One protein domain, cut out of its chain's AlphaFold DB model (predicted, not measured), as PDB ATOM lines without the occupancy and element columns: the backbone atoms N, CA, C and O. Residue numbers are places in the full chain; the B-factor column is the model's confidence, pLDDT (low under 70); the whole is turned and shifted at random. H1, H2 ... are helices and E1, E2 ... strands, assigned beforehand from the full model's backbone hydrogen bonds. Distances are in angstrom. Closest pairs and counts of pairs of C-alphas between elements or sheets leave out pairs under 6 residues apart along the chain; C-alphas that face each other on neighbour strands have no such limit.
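This is residues 3 to 138 of the 138 residues of an uncharacterized protein of Pseudoalteromonas phenolica (UniProt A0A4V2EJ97). One long, strongly twisted sheet of seven strands makes a wall, and the helix H2 packs on one face of it, between E6 to E8 of that sheet and the small two-strand hairpin of E1 and E2. At the other end of the printed part, residues 3 to 12, with the helix H1, stick out from this body. The 136 printed residues hold two named helices and nine named strands, in the order H1, E1 to E9, H2, and the class is mixed, helices and strands. The large sheet runs E3, E4, E5, E9, E8, E7, E6, and both sheets are antiparallel. The whole is compact, with a radius of gyration of the C-alphas of 15.5 A and spans of 42 by 41 by 32 A.

H1, residues 3 to 11, is not on the large sheet. E1, residues 22 to 26, and E2, residues 31 to 34, form a hairpin, with N 25 and O 32 2.8 A apart. E3, residues 38 to 43, E4, residues 49 to 55, and E5, residues 62 to 69, are a meander, each strand the antiparallel neighbour of the one before; N 41 and O 52 are 2.8 A apart, and N 51 and O 65 2.9 A. The closest C-alphas of E1 and E3 are those of Val 23 and Cys 38, 7.2 A apart. A second meander holds E6, residues 80 to 88, E7, residues 91 to 99, E8, residues 105 to 112, and E9, residues 116 to 120; N 84 and O 95 are 2.9 A apart, N 94 and O 110 2.8 A, and N 118 and O 111 2.9 A. E9 is also the antiparallel neighbour of E5, with N 119 and O 66 2.8 A apart, while E5 and E6 are apart. H2, residues 126 to 137, is on the large sheet at a height over the sheet of 7.7 A, the one layer of helix on a layer of strands, and only just lies over none of the strands, with 2 C-alphas each on E8 and E9. Its closest C-alphas to E2 are Gln 135 and Leu 32, 6.7 A apart, and to E6 Thr 137 and Ile 88, 6.0 A. Every O i to N i+4 pair is within hydrogen-bond range in H2, but 3 of 5 in H1.

H1 begins at C-alpha 3 (20.007, 44.743, -70.899) and is 13.8 A long. Among the longer strands, E5 measures 23.2 A, E6 22.5 A, E7 25.3 A and E8 22.3 A. C-alpha 80, where E6 begins, is at (18.095, 63.581, -39.729). H2 is 15.9 A long and ends at C-alpha 137 (39.996, 48.733, -42.163).

The two C-alphas farthest apart, those of Lys 20 and Glu 78, are 45.4 A apart. The printed part has no cut and no long link. Mean pLDDT of the printed part is 76.4; residues 3 to 22, 26 to 29, 42 to 48, 57 to 61 and 122 are under 70.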
ATOM      1  N   THR A   3      20.700  45.952 -71.368       44.81
ATOM      2  CA  THR A   3      20.007  44.743 -70.899       44.81
ATOM      3  C   THR A   3      20.939  43.544 -70.726       44.81
ATOM      4  O   THR A   3      20.681  42.694 -69.881       44.81
ATOM      5  N   LEU A   4      22.054  43.492 -71.466       44.00
ATOM      6  CA  LEU A   4      23.022  42.393 -71.369       44.00
ATOM      7  C   LEU A   4      23.853  42.466 -70.073       44.00
ATOM      8  O   LEU A   4      24.154  41.439 -69.477       44.00
ATOM      9  N   THR A   5      24.157  43.676 -69.592       50.88
ATOM     10  CA  THR A   5      24.931  43.903 -68.359       50.88
ATOM     11  C   THR A   5      24.142  43.524 -67.103       50.88
ATOM     12  O   THR A   5      24.711  42.984 -66.161       50.88
ATOM     13  N   MET A   6      22.818  43.730 -67.113       41.06
ATOM     14  CA  MET A   6      21.937  43.297 -66.022       41.06
ATOM     15  C   MET A   6      21.841  41.771 -65.922       41.06
ATOM     16  O   MET A   6      21.783  41.247 -64.818       41.06
ATOM     17  N   LEU A   7      21.880  41.046 -67.047       41.75
ATOM     18  CA  LEU A   7      21.839  39.580 -67.042       41.75
ATOM     19  C   LEU A   7      23.145  38.956 -66.510       41.75
ATOM     20  O   LEU A   7      23.112  37.897 -65.887       41.75
ATOM     21  N   LEU A   8      24.287  39.627 -66.707       41.97
ATOM     22  CA  LEU A   8      25.583  39.193 -66.174       41.97
ATOM     23  C   LEU A   8      25.713  39.384 -64.653       41.97
ATOM     24  O   LEU A   8      26.406  38.596 -64.014       41.97
ATOM     25  N   LEU A   9      24.998  40.347 -64.061       45.56
ATOM     26  CA  LEU A   9      24.921  40.519 -62.601       45.56
ATOM     27  C   LEU A   9      24.218  39.343 -61.898       45.56
ATOM     28  O   LEU A   9      24.530  39.049 -60.746       45.56
ATOM     29  N   PHE A  10      23.326  38.622 -62.589       45.59
ATOM     30  CA  PHE A  10      22.643  37.452 -62.026       45.59
ATOM     31  C   PHE A  10      23.508  36.181 -62.002       45.59
ATOM     32  O   PHE A  10      23.272  35.311 -61.168       45.59
ATOM     33  N   PHE A  11      24.528  36.064 -62.861       45.53
ATOM     34  CA  PHE A  11      25.358  34.851 -62.944       45.53
ATOM     35  C   PHE A  11      26.555  34.826 -61.981       45.53
ATOM     36  O   PHE A  11      27.157  33.772 -61.792       45.53
ATOM     37  N   SER A  12      26.894  35.945 -61.334       43.00
ATOM     38  CA  SER A  12      27.944  35.991 -60.303       43.00
ATOM     39  C   SER A  12      27.446  35.702 -58.886       43.00
ATOM     40  O   SER A  12      28.231  35.749 -57.940       43.00
ATOM     41  N   VAL A  13      26.164  35.371 -58.719       45.75
ATOM     42  CA  VAL A  13      25.608  34.923 -57.438       45.75
ATOM     43  C   VAL A  13      25.763  33.402 -57.321       45.75
ATOM     44  O   VAL A  13      24.806  32.658 -57.120       45.75
ATOM     45  N   SER A  14      26.995  32.908 -57.448       46.31
ATOM     46  CA  SER A  14      27.370  31.612 -56.880       46.31
ATOM     47  C   SER A  14      27.407  31.789 -55.360       46.31
ATOM     48  O   SER A  14      28.440  32.088 -54.761       46.31
ATOM     49  N   LEU A  15      26.219  31.708 -54.756       49.28
ATOM     50  CA  LEU A  15      25.998  31.773 -53.318       49.28
ATOM     51  C   LEU A  15      26.888  30.749 -52.597       49.28
ATOM     52  O   LEU A  15      26.802  29.550 -52.842       49.28
ATOM     53  N   LEU A  16      27.674  31.281 -51.657       49.91
ATOM     54  CA  LEU A  16      28.249  30.605 -50.495       49.91
ATOM     55  C   LEU A  16      29.371  29.597 -50.774       49.91
ATOM     56  O   LEU A  16      29.176  28.386 -50.823       49.91
ATOM     57  N   ALA A  17      30.606  30.100 -50.781       43.97
ATOM     58  CA  ALA A  17      31.736  29.287 -50.353       43.97
ATOM     59  C   ALA A  17      31.764  29.277 -48.815       43.97
ATOM     60  O   ALA A  17      32.143  30.272 -48.199       43.97
ATOM     61  N   ASN A  18      31.365  28.159 -48.200       47.72
ATOM     62  CA  ASN A  18      31.677  27.863 -46.799       47.72
ATOM     63  C   ASN A  18      33.204  27.849 -46.650       47.72
ATOM     64  O   ASN A  18      33.860  26.863 -46.996       47.72
ATOM     65  N   THR A  19      33.797  28.948 -46.191       51.31
ATOM     66  CA  THR A  19      35.228  28.964 -45.886       51.31
ATOM     67  C   THR A  19      35.440  28.298 -44.528       51.31
ATOM     68  O   THR A  19      34.526  28.177 -43.707       51.31
ATOM     69  N   LYS A  20      36.670  27.860 -44.237       52.81
ATOM     70  CA  LYS A  20      37.009  27.312 -42.911       52.81
ATOM     71  C   LYS A  20      36.797  28.321 -41.770       52.81
ATOM     72  O   LYS A  20      36.814  27.894 -40.618       52.81
ATOM     73  N   GLU A  21      36.536  29.589 -42.078       63.84
ATOM     74  CA  GLU A  21      36.447  30.711 -41.143       63.84
ATOM     75  C   GLU A  21      35.017  31.248 -40.967       63.84
ATOM     76  O   GLU A  21      34.745  31.861 -39.939       63.84
ATOM     77  N   GLY A  22      34.075  30.975 -41.884       68.81
ATOM     78  CA  GLY A  22      32.725  31.534 -41.769       68.81
ATOM     79  C   GLY A  22      31.911  31.601 -43.061       68.81
ATOM     80  O   GLY A  22      32.251  30.978 -44.069       68.81
ATOM     81  N   VAL A  23      30.833  32.390 -43.017       70.25
ATOM     82  CA  VAL A  23      30.002  32.745 -44.175       70.25
ATOM     83  C   VAL A  23      30.535  34.026 -44.806       70.25
ATOM     84  O   VAL A  23      30.566  35.069 -44.158       70.25
ATOM     85  N   ALA A  24      30.955  33.958 -46.071       73.00
ATOM     86  CA  ALA A  24      31.488  35.111 -46.790       73.00
ATOM     87  C   ALA A  24      30.397  35.849 -47.588       73.00
ATOM     88  O   ALA A  24      29.748  35.254 -48.449       73.00
ATOM     89  N   ILE A  25      30.254  37.155 -47.356       71.31
ATOM     90  CA  ILE A  25      29.423  38.073 -48.144       71.31
ATOM     91  C   ILE A  25      30.346  39.026 -48.901       71.31
ATOM     92  O   ILE A  25      31.163  39.717 -48.302       71.31
ATOM     93  N   LYS A  26      30.233  39.082 -50.227       68.44
ATOM     94  CA  LYS A  26      31.040  39.990 -51.047       68.44
ATOM     95  C   LYS A  26      30.384  41.370 -51.095       68.44
ATOM     96  O   LYS A  26      29.241  41.468 -51.526       68.44
ATOM     97  N   ILE A  27      31.115  42.405 -50.686       66.94
ATOM     98  CA  ILE A  27      30.618  43.788 -50.598       66.94
ATOM     99  C   ILE A  27      31.358  44.773 -51.517       66.94
ATOM    100  O   ILE A  27      31.015  45.945 -51.517       66.94
ATOM    101  N   PHE A  28      32.302  44.266 -52.327       66.44
ATOM    102  CA  PHE A  28      33.096  44.943 -53.371       66.44
ATOM    103  C   PHE A  28      33.857  46.218 -52.919       66.44
ATOM    104  O   PHE A  28      33.242  47.173 -52.461       66.44
ATOM    105  N   PRO A  29      35.194  46.294 -53.095       65.12
ATOM    106  CA  PRO A  29      36.093  45.228 -53.551       65.12
ATOM    107  C   PRO A  29      36.245  44.097 -52.522       65.12
ATOM    108  O   PRO A  29      36.664  42.997 -52.886       65.12
ATOM    109  N   ASP A  30      35.853  44.342 -51.271       78.06
ATOM    110  CA  ASP A  30      36.095  43.436 -50.157       78.06
ATOM    111  C   ASP A  30      35.009  42.367 -49.970       78.06
ATOM    112  O   ASP A  30      33.969  42.320 -50.642       78.06
ATOM    113  N   ARG A  31      35.289  41.461 -49.032       77.50
ATOM    114  CA  ARG A  31      34.353  40.466 -48.512       77.50
ATOM    115  C   ARG A  31      34.275  40.602 -46.997       77.50
ATOM    116  O   ARG A  31      35.299  40.763 -46.344       77.50
ATOM    117  N   LEU A  32      33.076  40.461 -46.460       76.75
ATOM    118  CA  LEU A  32      32.832  40.284 -45.037       76.75
ATOM    119  C   LEU A  32      32.753  38.794 -44.731       76.75
ATOM    120  O   LEU A  32      32.119  38.044 -45.470       76.75
ATOM    121  N   ILE A  33      33.390  38.365 -43.651       81.00
ATOM    122  CA  ILE A  33      33.323  37.006 -43.122       81.00
ATOM    123  C   ILE A  33      32.543  37.065 -41.813       81.00
ATOM    124  O   ILE A  33      32.941  37.730 -40.858       81.00
ATOM    125  N   PHE A  34      31.424  36.351 -41.777       74.94
ATOM    126  CA  PHE A  34      30.575  36.220 -40.601       74.94
ATOM    127  C   PHE A  34      30.782  34.864 -39.917       74.94
ATOM    128  O   PHE A  34      31.142  33.896 -40.594       74.94
ATOM    129  N   PRO A  35      30.534  34.752 -38.598       74.12
ATOM    130  CA  PRO A  35      30.697  33.500 -37.864       74.12
ATOM    131  C   PRO A  35      29.925  32.325 -38.478       74.12
ATOM    132  O   PRO A  35      28.830  32.490 -39.009       74.12
ATOM    133  N   LYS A  36      30.451  31.103 -38.324       75.62
ATOM    134  CA  LYS A  36      29.793  29.861 -38.791       75.62
ATOM    135  C   LYS A  36      28.445  29.569 -38.136       75.62
ATOM    136  O   LYS A  36      27.669  28.791 -38.671       75.62
ATOM    137  N   SER A  37      28.184  30.156 -36.972       76.94
ATOM    138  CA  SER A  37      26.885  30.086 -36.298       76.94
ATOM    139  C   SER A  37      25.816  30.948 -36.977       76.94
ATOM    140  O   SER A  37      24.709  31.058 -36.453       76.94
ATOM    141  N   CYS A  38      26.158  31.619 -38.077       75.44
ATOM    142  CA  CYS A  38      25.251  32.460 -38.827       75.44
ATOM    143  C   CYS A  38      24.914  31.839 -40.182       75.44
ATOM    144  O   CYS A  38      25.775  31.291 -40.867       75.44
ATOM    145  N   GLU A  39      23.661  31.981 -40.586       78.00
ATOM    146  CA  GLU A  39      23.136  31.593 -41.889       78.00
ATOM    147  C   GLU A  39      22.737  32.845 -42.667       78.00
ATOM    148  O   GLU A  39      22.327  33.843 -42.076       78.00
ATOM    149  N   THR A  40      22.841  32.808 -43.997       73.81
ATOM    150  CA  THR A  40      22.418  33.926 -44.851       73.81
ATOM    151  C   THR A  40      21.299  33.499 -45.782       73.81
ATOM    152  O   THR A  40      21.314  32.401 -46.336       73.81
ATOM    153  N   SER A  41      20.335  34.386 -45.984       74.62
ATOM    154  CA  SER A  41      19.292  34.227 -46.990       74.62
ATOM    155  C   SER A  41      19.136  35.531 -47.762       74.62
ATOM    156  O   SER A  41      19.026  36.607 -47.178       74.62
ATOM    157  N   ALA A  42      19.171  35.448 -49.092       69.56
ATOM    158  CA  ALA A  42      18.857  36.588 -49.940       69.56
ATOM    159  C   ALA A  42      17.336  36.768 -49.974       69.56
ATOM    160  O   ALA A  42      16.605  35.794 -50.177       69.56
ATOM    161  N   GLN A  43      16.856  37.999 -49.804       66.31
ATOM    162  CA  GLN A  43      15.430  38.303 -49.876       66.31
ATOM    163  C   GLN A  43      15.129  39.084 -51.168       66.31
ATOM    164  O   GLN A  43      15.255  40.301 -51.201       66.31
ATOM    165  N   PRO A  44      14.709  38.416 -52.259       54.59
ATOM    166  CA  PRO A  44      14.590  39.040 -53.583       54.59
ATOM    167  C   PRO A  44      13.331  39.908 -53.778       54.59
ATOM    168  O   PRO A  44      13.024  40.281 -54.905       54.59
ATOM    169  N   LYS A  45      12.551  40.185 -52.722       52.69
ATOM    170  CA  LYS A  45      11.261  40.903 -52.823       52.69
ATOM    171  C   LYS A  45      11.347  42.414 -52.561       52.69
ATOM    172  O   LYS A  45      10.330  43.089 -52.707       52.69
ATOM    173  N   SER A  46      12.505  42.952 -52.191       53.12
ATOM    174  CA  SER A  46      12.718  44.389 -51.977       53.12
ATOM    175  C   SER A  46      13.217  45.084 -53.250       53.12
ATOM    176  O   SER A  46      13.829  44.466 -54.118       53.12
ATOM    177  N   LYS A  47      12.973  46.399 -53.365       55.50
ATOM    178  CA  LYS A  47      13.598  47.264 -54.393       55.50
ATOM    179  C   LYS A  47      15.125  47.381 -54.223       55.50
ATOM    180  O   LYS A  47      15.797  47.941 -55.081       55.50
ATOM    181  N   GLU A  48      15.636  46.839 -53.126       64.75
ATOM    182  CA  GLU A  48      17.026  46.801 -52.692       64.75
ATOM    183  C   GLU A  48      17.453  45.338 -52.577       64.75
ATOM    184  O   GLU A  48      16.634  44.469 -52.264       64.75
ATOM    185  N   PHE A  49      18.722  45.040 -52.840       74.12
ATOM    186  CA  PHE A  49      19.229  43.696 -52.601       74.12
ATOM    187  C   PHE A  49      19.531  43.556 -51.111       74.12
ATOM    188  O   PHE A  49      20.455  44.189 -50.613       74.12
ATOM    189  N   SER A  50      18.768  42.726 -50.405       76.31
ATOM    190  CA  SER A  50      18.940  42.519 -48.966       76.31
ATOM    191  C   SER A  50      19.414  41.100 -48.674       76.31
ATOM    192  O   SER A  50      18.858  40.121 -49.188       76.31
ATOM    193  N   ILE A  51      20.421  40.982 -47.810       78.94
ATOM    194  CA  ILE A  51      20.840  39.711 -47.224       78.94
ATOM    195  C   ILE A  51      20.421  39.696 -45.760       78.94
ATOM    196  O   ILE A  51      20.922  40.471 -44.949       78.94
ATOM    197  N   LEU A  52      19.533  38.772 -45.411       80.31
ATOM    198  CA  LEU A  52      19.223  38.460 -44.026       80.31
ATOM    199  C   LEU A  52      20.292  37.512 -43.480       80.31
ATOM    200  O   LEU A  52      20.428  36.388 -43.963       80.31
ATOM    201  N   LEU A  53      21.013  37.947 -42.454       78.50
ATOM    202  CA  LEU A  53      21.914  37.131 -41.651       78.50
ATOM    203  C   LEU A  53      21.199  36.708 -40.370       78.50
ATOM    204  O   LEU A  53      20.776  37.562 -39.600       78.50
ATOM    205  N   THR A  54      21.086  35.409 -40.118       80.12
ATOM    206  CA  THR A  54      20.510  34.863 -38.883       80.12
ATOM    207  C   THR A  54      21.596  34.159 -38.081       80.12
ATOM    208  O   THR A  54      22.142  33.174 -38.560       80.12
ATOM    209  N   CYS A  55      21.919  34.635 -36.880       76.44
ATOM    210  CA  CYS A  55      22.957  34.074 -36.012       76.44
ATOM    211  C   CYS A  55      22.337  33.418 -34.775       76.44
ATOM    212  O   CYS A  55      21.636  34.076 -34.011       76.44
ATOM    213  N   THR A  56      22.646  32.145 -34.524       70.31
ATOM    214  CA  THR A  56      22.033  31.361 -33.432       70.31
ATOM    215  C   THR A  56      22.441  31.794 -32.019       70.31
ATOM    216  O   THR A  56      21.747  31.458 -31.065       70.31
ATOM    217  N   ASN A  57      23.522  32.572 -31.882       67.69
ATOM    218  CA  ASN A  57      24.098  32.982 -30.593       67.69
ATOM    219  C   ASN A  57      24.019  34.501 -30.323       67.69
ATOM    220  O   ASN A  57      24.740  34.994 -29.459       67.69
ATOM    221  N   SER A  58      23.206  35.254 -31.070       64.50
ATOM    222  CA  SER A  58      23.017  36.698 -30.853       64.50
ATOM    223  C   SER A  58      21.646  36.991 -30.237       64.50
ATOM    224  O   SER A  58      20.650  36.388 -30.632       64.50
ATOM    225  N   THR A  59      21.599  37.952 -29.309       58.38
ATOM    226  CA  THR A  59      20.377  38.460 -28.665       58.38
ATOM    227  C   THR A  59      19.384  39.036 -29.676       58.38
ATOM    228  O   THR A  59      18.182  38.850 -29.515       58.38
ATOM    229  N   ASN A  60      19.885  39.681 -30.737       64.00
ATOM    230  CA  ASN A  60      19.074  40.237 -31.822       64.00
ATOM    231  C   ASN A  60      18.925  39.269 -33.004       64.00
ATOM    232  O   ASN A  60      17.947  39.356 -33.743       64.00
ATOM    233  N   GLY A  61      19.832  38.290 -33.139       68.12
ATOM    234  CA  GLY A  61      19.677  37.032 -33.885       68.12
ATOM    235  C   GLY A  61      19.454  37.119 -35.400       68.12
ATOM    236  O   GLY A  61      19.685  36.128 -36.086       68.12
ATOM    237  N   LYS A  62      19.022  38.262 -35.938       77.44
ATOM    238  CA  LYS A  62      18.634  38.506 -37.328       77.44
ATOM    239  C   LYS A  62      19.016  39.931 -37.724       77.44
ATOM    240  O   LYS A  62      18.542  40.883 -37.116       77.44
ATOM    241  N   TYR A  63      19.818  40.071 -38.771       78.44
ATOM    242  CA  TYR A  63      20.316  41.352 -39.273       78.44
ATOM    243  C   TYR A  63      20.094  41.454 -40.785       78.44
ATOM    244  O   TYR A  63      20.363  40.494 -41.506       78.44
ATOM    245  N   PHE A  64      19.633  42.604 -41.279       82.12
ATOM    246  CA  PHE A  64      19.380  42.854 -42.703       82.12
ATOM    247  C   PHE A  64      20.453  43.742 -43.336       82.12
ATOM    248  O   PHE A  64      20.444  44.958 -43.195       82.12
ATOM    249  N   PHE A  65      21.363  43.134 -44.086       83.75
ATOM    250  CA  PHE A  65      22.362  43.855 -44.868       83.75
ATOM    251  C   PHE A  65      21.739  44.328 -46.177       83.75
ATOM    252  O   PHE A  65      21.558  43.523 -47.095       83.75
ATOM    253  N   ASN A  66      21.393  45.612 -46.250       85.50
ATOM    254  CA  ASN A  66      20.757  46.202 -47.423       85.50
ATOM    255  C   ASN A  66      21.817  46.797 -48.345       85.50
ATOM    256  O   ASN A  66      22.658  47.582 -47.920       85.50
ATOM    257  N   PHE A  67      21.786  46.417 -49.616       84.19
ATOM    258  CA  PHE A  67      22.692  46.918 -50.636       84.19
ATOM    259  C   PHE A  67      21.928  47.775 -51.632       84.19
ATOM    260  O   PHE A  67      20.928  47.344 -52.220       84.19
ATOM    261  N   ARG A  68      22.462  48.968 -51.882       85.62
ATOM    262  CA  ARG A  68      21.929  49.914 -52.863       85.62
ATOM    263  C   ARG A  68      23.048  50.614 -53.620       85.62
ATOM    264  O   ARG A  68      24.195  50.624 -53.186       85.62
ATOM    265  N   LEU A  69      22.703  51.240 -54.739       83.56
ATOM    266  CA  LEU A  69      23.624  52.133 -55.437       83.56
ATOM    267  C   LEU A  69      23.930  53.368 -54.574       83.56
ATOM    268  O   LEU A  69      23.074  53.854 -53.828       83.56
ATOM    269  N   ASN A  70      25.151  53.887 -54.694       85.19
ATOM    270  CA  ASN A  70      25.531  55.152 -54.075       85.19
ATOM    271  C   ASN A  70      25.066  56.332 -54.944       85.19
ATOM    272  O   ASN A  70      25.849  56.987 -55.625       85.19
ATOM    273  N   ASN A  71      23.754  56.538 -54.992       81.38
ATOM    274  CA  ASN A  71      23.102  57.584 -55.781       81.38
ATOM    275  C   ASN A  71      22.007  58.323 -54.996       81.38
ATOM    276  O   ASN A  71      21.141  58.953 -55.599       81.38
ATOM    277  N   ILE A  72      22.023  58.184 -53.672       80.62
ATOM    278  CA  ILE A  72      21.110  58.840 -52.740       80.62
ATOM    279  C   ILE A  72      21.974  59.693 -51.822       80.62
ATOM    280  O   ILE A  72      22.928  59.173 -51.239       80.62
ATOM    281  N   GLU A  73      21.641  60.973 -51.706       81.81
ATOM    282  CA  GLU A  73      22.287  61.873 -50.756       81.81
ATOM    283  C   GLU A  73      21.772  61.580 -49.343       81.81
ATOM    284  O   GLU A  73      20.570  61.573 -49.079       81.81
ATOM    285  N   LEU A  74      22.693  61.272 -48.429       82.56
ATOM    286  CA  LEU A  74      22.371  61.077 -47.018       82.56
ATOM    287  C   LEU A  74      22.237  62.452 -46.353       82.56
ATOM    288  O   LEU A  74      23.141  63.273 -46.471       82.56
ATOM    289  N   GLY A  75      21.139  62.687 -45.629       78.69
ATOM    290  CA  GLY A  75      20.945  63.923 -44.854       78.69
ATOM    291  C   GLY A  75      19.930  64.918 -45.398       78.69
ATOM    292  O   GLY A  75      19.676  65.915 -44.733       78.69
ATOM    293  N   GLU A  76      19.323  64.655 -46.555       81.00
ATOM    294  CA  GLU A  76      18.240  65.503 -47.077       81.00
ATOM    295  C   GLU A  76      16.891  65.283 -46.364       81.00
ATOM    296  O   GLU A  76      15.949  66.046 -46.570       81.00
ATOM    297  N   ASP A  77      16.784  64.251 -45.523       81.00
ATOM    298  CA  ASP A  77      15.574  63.956 -44.755       81.00
ATOM    299  C   ASP A  77      15.486  64.860 -43.510       81.00
ATOM    300  O   ASP A  77      16.428  64.973 -42.725       81.00
ATOM    301  N   GLU A  78      14.330  65.501 -43.323       84.12
ATOM    302  CA  GLU A  78      14.043  66.417 -42.211       84.12
ATOM    303  C   GLU A  78      14.151  65.763 -40.823       84.12
ATOM    304  O   GLU A  78      14.294  66.455 -39.811       84.12
ATOM    305  N   ASN A  79      14.102  64.432 -40.768       88.69
ATOM    306  CA  ASN A  79      14.243  63.658 -39.545       88.69
ATOM    307  C   ASN A  79      15.704  63.433 -39.150       88.69
ATOM    308  O   ASN A  79      15.957  62.996 -38.025       88.69
ATOM    309  N   VAL A  80      16.669  63.741 -40.024       90.19
ATOM    310  CA  VAL A  80      18.095  63.581 -39.729       90.19
ATOM    311  C   VAL A  80      18.538  64.614 -38.699       90.19
ATOM    312  O   VAL A  80      18.433  65.825 -38.887       90.19
ATOM    313  N   VAL A  81      19.075  64.118 -37.588       92.00
ATOM    314  CA  VAL A  81      19.588  64.922 -36.475       92.00
ATOM    315  C   VAL A  81      21.082  65.174 -36.627       92.00
ATOM    316  O   VAL A  81      21.559  66.276 -36.353       92.00
ATOM    317  N   SER A  82      21.836  64.161 -37.049       92.62
ATOM    318  CA  SER A  82      23.275  64.286 -37.255       92.62
ATOM    319  C   SER A  82      23.808  63.247 -38.224       92.62
ATOM    320  O   SER A  82      23.335  62.113 -38.246       92.62
ATOM    321  N   ILE A  83      24.855  63.622 -38.955       93.50
ATOM    322  CA  ILE A  83      25.644  62.712 -39.782       93.50
ATOM    323  C   ILE A  83      27.104  62.884 -39.402       93.50
ATOM    324  O   ILE A  83      27.630  63.998 -39.368       93.50
ATOM    325  N   LYS A  84      27.764  61.764 -39.123       94.62
ATOM    326  CA  LYS A  84      29.205  61.705 -38.925       94.62
ATOM    327  C   LYS A  84      29.833  60.866 -40.022       94.62
ATOM    328  O   LYS A  84      29.507  59.694 -40.188       94.62
ATOM    329  N   GLU A  85      30.780  61.471 -40.719       94.38
ATOM    330  CA  GLU A  85      31.499  60.841 -41.819       94.38
ATOM    331  C   GLU A  85      32.901  60.430 -41.381       94.38
ATOM    332  O   GLU A  85      33.621  61.189 -40.726       94.38
ATOM    333  N   ILE A  86      33.297  59.210 -41.735       93.38
ATOM    334  CA  ILE A  86      34.629  58.674 -41.462       93.38
ATOM    335  C   ILE A  86      35.132  57.960 -42.715       93.38
ATOM    336  O   ILE A  86      34.514  57.007 -43.188       93.38
ATOM    337  N   GLN A  87      36.286  58.378 -43.231       93.50
ATOM    338  CA  GLN A  87      36.927  57.695 -44.353       93.50
ATOM    339  C   GLN A  87      37.661  56.432 -43.876       93.50
ATOM    340  O   GLN A  87      38.490  56.490 -42.969       93.50
ATOM    341  N   ILE A  88      37.390  55.296 -44.522       89.62
ATOM    342  CA  ILE A  88      37.990  53.983 -44.254       89.62
ATOM    343  C   ILE A  88      38.430  53.364 -45.585       89.62
ATOM    344  O   ILE A  88      37.645  52.721 -46.280       89.62
ATOM    345  N   LYS A  89      39.703  53.538 -45.961       88.69
ATOM    346  CA  LYS A  89      40.232  53.113 -47.273       88.69
ATOM    347  C   LYS A  89      39.326  53.590 -48.428       88.69
ATOM    348  O   LYS A  89      39.139  54.793 -48.597       88.69
ATOM    349  N   SER A  90      38.777  52.657 -49.212       87.12
ATOM    350  CA  SER A  90      37.869  52.891 -50.340       87.12
ATOM    351  C   SER A  90      36.417  53.151 -49.933       87.12
ATOM    352  O   SER A  90      35.582  53.369 -50.809       87.12
ATOM    353  N   TYR A  91      36.112  53.102 -48.636       91.06
ATOM    354  CA  TYR A  91      34.779  53.314 -48.093       91.06
ATOM    355  C   TYR A  91      34.696  54.643 -47.349       91.06
ATOM    356  O   TYR A  91      35.617  55.027 -46.630       91.06
ATOM    357  N   THR A  92      33.552  55.297 -47.443       93.19
ATOM    358  CA  THR A  92      33.119  56.318 -46.494       93.19
ATOM    359  C   THR A  92      32.062  55.683 -45.600       93.19
ATOM    360  O   THR A  92      31.074  55.130 -46.090       93.19
ATOM    361  N   ARG A  93      32.300  55.703 -44.287       93.56
ATOM    362  CA  ARG A  93      31.331  55.270 -43.284       93.56
ATOM    363  C   ARG A  93      30.549  56.479 -42.800       93.56
ATOM    364  O   ARG A  93      31.139  57.394 -42.230       93.56
ATOM    365  N   TYR A  94      29.238  56.426 -42.967       93.62
ATOM    366  CA  TYR A  94      28.301  57.378 -42.396       93.62
ATOM    367  C   TYR A  94      27.658  56.752 -41.166       93.62
ATOM    368  O   TYR A  94      27.153  55.633 -41.223       93.62
ATOM    369  N   GLU A  95      27.703  57.472 -40.060       93.88
ATOM    370  CA  GLU A  95      26.917  57.210 -38.860       93.88
ATOM    371  C   GLU A  95      25.837  58.289 -38.817       93.88
ATOM    372  O   GLU A  95      26.136  59.469 -38.623       93.88
ATOM    373  N   LEU A  96      24.609  57.885 -39.125       92.88
ATOM    374  CA  LEU A  96      23.460  58.766 -39.273       92.88
ATOM    375  C   LEU A  96      22.537  58.544 -38.084       92.88
ATOM    376  O   LEU A  96      22.181  57.410 -37.784       92.88
ATOM    377  N   THR A  97      22.160  59.628 -37.417       92.38
ATOM    378  CA  THR A  97      21.142  59.605 -36.368       92.38
ATOM    379  C   THR A  97      19.919  60.352 -36.861       92.38
ATOM    380  O   THR A  97      20.028  61.531 -37.213       92.38
ATOM    381  N   ASP A  98      18.766  59.694 -36.870       91.44
ATOM    382  CA  ASP A  98      17.477  60.258 -37.260       91.44
ATOM    383  C   ASP A  98      16.420  60.087 -36.161       91.44
ATOM    384  O   ASP A  98      16.608  59.380 -35.166       91.44
ATOM    385  N   LYS A  99      15.305  60.805 -36.310       91.12
ATOM    386  CA  LYS A  99      14.112  60.642 -35.480       91.12
ATOM    387  C   LYS A  99      13.162  59.662 -36.147       91.12
ATOM    388  O   LYS A  99      12.660  59.913 -37.240       91.12
ATOM    389  N   GLY A 100      12.869  58.565 -35.459       85.06
ATOM    390  CA  GLY A 100      11.836  57.631 -35.878       85.06
ATOM    391  C   GLY A 100      10.425  58.233 -35.780       85.06
ATOM    392  O   GLY A 100      10.233  59.283 -35.163       85.06
ATOM    393  N   PRO A 101       9.404  57.535 -36.313       84.31
ATOM    394  CA  PRO A 101       8.010  57.995 -36.281       84.31
ATOM    395  C   PRO A 101       7.470  58.286 -34.873       84.31
ATOM    396  O   PRO A 101       6.618  59.154 -34.707       84.31
ATOM    397  N   ASP A 102       7.985  57.578 -33.866       87.94
ATOM    398  CA  ASP A 102       7.588  57.715 -32.459       87.94
ATOM    399  C   ASP A 102       8.387  58.809 -31.714       87.94
ATOM    400  O   ASP A 102       8.156  59.061 -30.534       87.94
ATOM    401  N   GLY A 103       9.323  59.476 -32.399       85.94
ATOM    402  CA  GLY A 103      10.206  60.506 -31.843       85.94
ATOM    403  C   GLY A 103      11.510  59.979 -31.236       85.94
ATOM    404  O   GLY A 103      12.385  60.784 -30.906       85.94
ATOM    405  N   ASP A 104      11.665  58.659 -31.125       89.31
ATOM    406  CA  ASP A 104      12.895  58.021 -30.655       89.31
ATOM    407  C   ASP A 104      14.052  58.240 -31.636       89.31
ATOM    408  O   ASP A 104      13.869  58.189 -32.854       89.31
ATOM    409  N   LEU A 105      15.255  58.452 -31.099       89.88
ATOM    410  CA  LEU A 105      16.471  58.547 -31.901       89.88
ATOM    411  C   LEU A 105      16.943  57.154 -32.301       89.88
ATOM    412  O   LEU A 105      17.044  56.269 -31.451       89.88
ATOM    413  N   ARG A 106      17.267  56.984 -33.578       88.19
ATOM    414  CA  ARG A 106      17.821  55.746 -34.129       88.19
ATOM    415  C   ARG A 106      19.139  56.062 -34.806       88.19
ATOM    416  O   ARG A 106      19.312  57.155 -35.336       88.19
ATOM    417  N   THR A 107      20.073  55.117 -34.763       90.00
ATOM    418  CA  THR A 107      21.364  55.266 -35.437       90.00
ATOM    419  C   THR A 107      21.522  54.180 -36.485       90.00
ATOM    420  O   THR A 107      21.481  52.993 -36.170       90.00
ATOM    421  N   SER A 108      21.742  54.590 -37.730       90.69
ATOM    422  CA  SER A 108      22.075  53.709 -38.840       90.69
ATOM    423  C   SER A 108      23.516  53.913 -39.289       90.69
ATOM    424  O   SER A 108      24.107  54.991 -39.169       90.69
ATOM    425  N   TYR A 109      24.093  52.845 -39.837       92.69
ATOM    426  CA  TYR A 109      25.451  52.861 -40.370       92.69
ATOM    427  C   TYR A 109      25.429  52.547 -41.858       92.69
ATOM    428  O   TYR A 109      24.835  51.558 -42.282       92.69
ATOM    429  N   HIS A 110      26.122  53.360 -42.646       92.38
ATOM    430  CA  HIS A 110      26.200  53.200 -44.094       92.38
ATOM    431  C   HIS A 110      27.663  53.121 -44.512       92.38
ATOM    432  O   HIS A 110      28.438  54.032 -44.233       92.38
ATOM    433  N   TYR A 111      28.048  52.038 -45.178       92.31
ATOM    434  CA  TYR A 111      29.393  51.842 -45.714       92.31
ATOM    435  C   TYR A 111      29.334  51.980 -47.227       92.31
ATOM    436  O   TYR A 111      28.899  51.061 -47.920       92.31
ATOM    437  N   CYS A 112      29.765  53.126 -47.743       90.50
ATOM    438  CA  CYS A 112      29.630  53.459 -49.154       90.50
ATOM    439  C   CYS A 112      30.978  53.483 -49.863       90.50
ATOM    440  O   CYS A 112      31.933  54.088 -49.390       90.50
ATOM    441  N   THR A 113      31.034  52.858 -51.031       89.56
ATOM    442  CA  THR A 113      32.053  53.118 -52.056       89.56
ATOM    443  C   THR A 113      31.537  54.190 -53.019       89.56
ATOM    444  O   THR A 113      30.429  54.697 -52.859       89.56
ATOM    445  N   GLN A 114      32.286  54.496 -54.079       85.56
ATOM    446  CA  GLN A 114      31.790  55.362 -55.152       85.56
ATOM    447  C   GLN A 114      30.523  54.814 -55.845       85.56
ATOM    448  O   GLN A 114      29.749  55.593 -56.387       85.56
ATOM    449  N   GLU A 115      30.299  53.496 -55.842       83.19
ATOM    450  CA  GLU A 115      29.245  52.864 -56.652       83.19
ATOM    451  C   GLU A 115      28.099  52.271 -55.826       83.19
ATOM    452  O   GLU A 115      26.943  52.316 -56.248       83.19
ATOM    453  N   VAL A 116      28.405  51.697 -54.661       84.50
ATOM    454  CA  VAL A 116      27.468  50.905 -53.851       84.50
ATOM    455  C   VAL A 116      27.613  51.234 -52.369       84.50
ATOM    456  O   VAL A 116      28.725  51.472 -51.894       84.50
ATOM    457  N   CYS A 117      26.496  51.205 -51.649       87.69
ATOM    458  CA  CYS A 117      26.429  51.296 -50.199       87.69
ATOM    459  C   CYS A 117      25.905  49.992 -49.598       87.69
ATOM    460  O   CYS A 117      24.974  49.383 -50.132       87.69
ATOM    461  N   LEU A 118      26.502  49.599 -48.476       89.44
ATOM    462  CA  LEU A 118      25.920  48.670 -47.523       89.44
ATOM    463  C   LEU A 118      25.284  49.477 -46.389       89.44
ATOM    464  O   LEU A 118      25.998  50.131 -45.630       89.44
ATOM    465  N   ASP A 119      23.968  49.384 -46.259       89.25
ATOM    466  CA  ASP A 119      23.198  50.055 -45.223       89.25
ATOM    467  C   ASP A 119      22.798  49.076 -44.116       89.25
ATOM    468  O   ASP A 119      22.251  47.995 -44.362       89.25
ATOM    469  N   LEU A 120      23.049  49.494 -42.880       89.31
ATOM    470  CA  LEU A 120      22.634  48.840 -41.647       89.31
ATOM    471  C   LEU A 120      21.530  49.701 -41.018       89.31
ATOM    472  O   LEU A 120      21.789  50.552 -40.170       89.31
ATOM    473  N   VAL A 121      20.298  49.527 -41.508       78.38
ATOM    474  CA  VAL A 121      19.126  50.344 -41.141       78.38
ATOM    475  C   VAL A 121      18.353  49.653 -40.013       78.38
ATOM    476  O   VAL A 121      17.316  49.037 -40.250       78.38
ATOM    477  N   ALA A 122      18.923  49.649 -38.807       69.94
ATOM    478  CA  ALA A 122      18.306  49.211 -37.546       69.94
ATOM    479  C   ALA A 122      19.262  49.511 -36.374       69.94
ATOM    480  O   ALA A 122      20.421  49.857 -36.603       69.94
ATOM    481  N   ASP A 123      18.817  49.272 -35.137       71.56
ATOM    482  CA  ASP A 123      19.674  49.264 -33.943       71.56
ATOM    483  C   ASP A 123      20.585  48.024 -33.941       71.56
ATOM    484  O   ASP A 123      20.381  47.046 -33.219       71.56
ATOM    485  N   TYR A 124      21.575  48.032 -34.828       80.12
ATOM    486  CA  TYR A 124      22.594  46.998 -34.885       80.12
ATOM    487  C   TYR A 124      23.414  46.989 -33.598       80.12
ATOM    488  O   TYR A 124      23.841  48.034 -33.109       80.12
ATOM    489  N   ASP A 125      23.724  45.791 -33.098       81.50
ATOM    490  CA  ASP A 125      24.673  45.661 -31.997       81.50
ATOM    491  C   ASP A 125      26.027  46.242 -32.418       81.50
ATOM    492  O   ASP A 125      26.564  45.896 -33.477       81.50
ATOM    493  N   GLN A 126      26.615  47.073 -31.554       84.38
ATOM    494  CA  GLN A 126      27.896  47.728 -31.829       84.38
ATOM    495  C   GLN A 126      28.992  46.720 -32.205       84.38
ATOM    496  O   GLN A 126      29.815  46.992 -33.069       84.38
ATOM    497  N   SER A 127      28.962  45.512 -31.636       83.44
ATOM    498  CA  SER A 127      29.909  44.439 -31.958       83.44
ATOM    499  C   SER A 127      29.858  43.992 -33.426       83.44
ATOM    500  O   SER A 127      30.888  43.617 -33.990       83.44
ATOM    501  N   VAL A 128      28.688  44.051 -34.073       82.31
ATOM    502  CA  VAL A 128      28.532  43.750 -35.504       82.31
ATOM    503  C   VAL A 128      29.130  44.881 -36.337       82.31
ATOM    504  O   VAL A 128      29.911  44.622 -37.253       82.31
ATOM    505  N   VAL A 129      28.822  46.130 -35.982       88.25
ATOM    506  CA  VAL A 129      29.353  47.338 -36.636       88.25
ATOM    507  C   VAL A 129      30.880  47.395 -36.524       88.25
ATOM    508  O   VAL A 129      31.577  47.638 -37.513       88.25
ATOM    509  N   ASP A 130      31.424  47.107 -35.344       89.06
ATOM    510  CA  ASP A 130      32.861  47.072 -35.076       89.06
ATOM    511  C   ASP A 130      33.546  45.951 -35.861       89.06
ATOM    512  O   ASP A 130      34.595  46.177 -36.467       89.06
ATOM    513  N   SER A 131      32.935  44.762 -35.922       86.38
ATOM    514  CA  SER A 131      33.458  43.638 -36.705       86.38
ATOM    515  C   SER A 131      33.558  43.977 -38.193       86.38
ATOM    516  O   SER A 131      34.591  43.726 -38.815       86.38
ATOM    517  N   ILE A 132      32.522  44.596 -38.764       88.06
ATOM    518  CA  ILE A 132      32.509  45.031 -40.168       88.06
ATOM    519  C   ILE A 132      33.560  46.115 -40.397       88.06
ATOM    520  O   ILE A 132      34.366  46.021 -41.323       88.06
ATOM    521  N   THR A 133      33.592  47.123 -39.522       89.62
ATOM    522  CA  THR A 133      34.551  48.231 -39.596       89.62
ATOM    523  C   THR A 133      35.990  47.718 -39.556       89.62
ATOM    524  O   THR A 133      36.807  48.138 -40.374       89.62
ATOM    525  N   SER A 134      36.306  46.789 -38.650       89.44
ATOM    526  CA  SER A 134      37.636  46.184 -38.542       89.44
ATOM    527  C   SER A 134      38.019  45.437 -39.819       89.44
ATOM    528  O   SER A 134      39.113  45.656 -40.331       89.44
ATOM    529  N   GLN A 135      37.113  44.630 -40.378       87.38
ATOM    530  CA  GLN A 135      37.374  43.880 -41.612       87.38
ATOM    531  C   GLN A 135      37.640  44.794 -42.816       87.38
ATOM    532  O   GLN A 135      38.515  44.505 -43.627       87.38
ATOM    533  N   LEU A 136      36.924  45.917 -42.917       86.19
ATOM    534  CA  LEU A 136      37.141  46.908 -43.975       86.19
ATOM    535  C   LEU A 136      38.433  47.711 -43.768       86.19
ATOM    536  O   LEU A 136      39.154  48.028 -44.719       86.19
ATOM    537  N   THR A 137      38.767  48.007 -42.514       85.06
ATOM    538  CA  THR A 137      39.996  48.733 -42.163       85.06
ATOM    539  C   THR A 137      41.250  47.885 -42.386       85.06
ATOM    540  O   THR A 137      42.273  48.439 -42.779       85.06
ATOM    541  N   GLY A 138      41.151  46.552 -42.305       72.81
ATOM    542  CA  GLY A 138      42.268  45.613 -42.465       72.81
ATOM    543  C   GLY A 138      43.050  45.436 -41.177       72.81
ATOM    544  O   GLY A 138      43.774  46.386 -40.818       72.81
TER     545      GLY A 138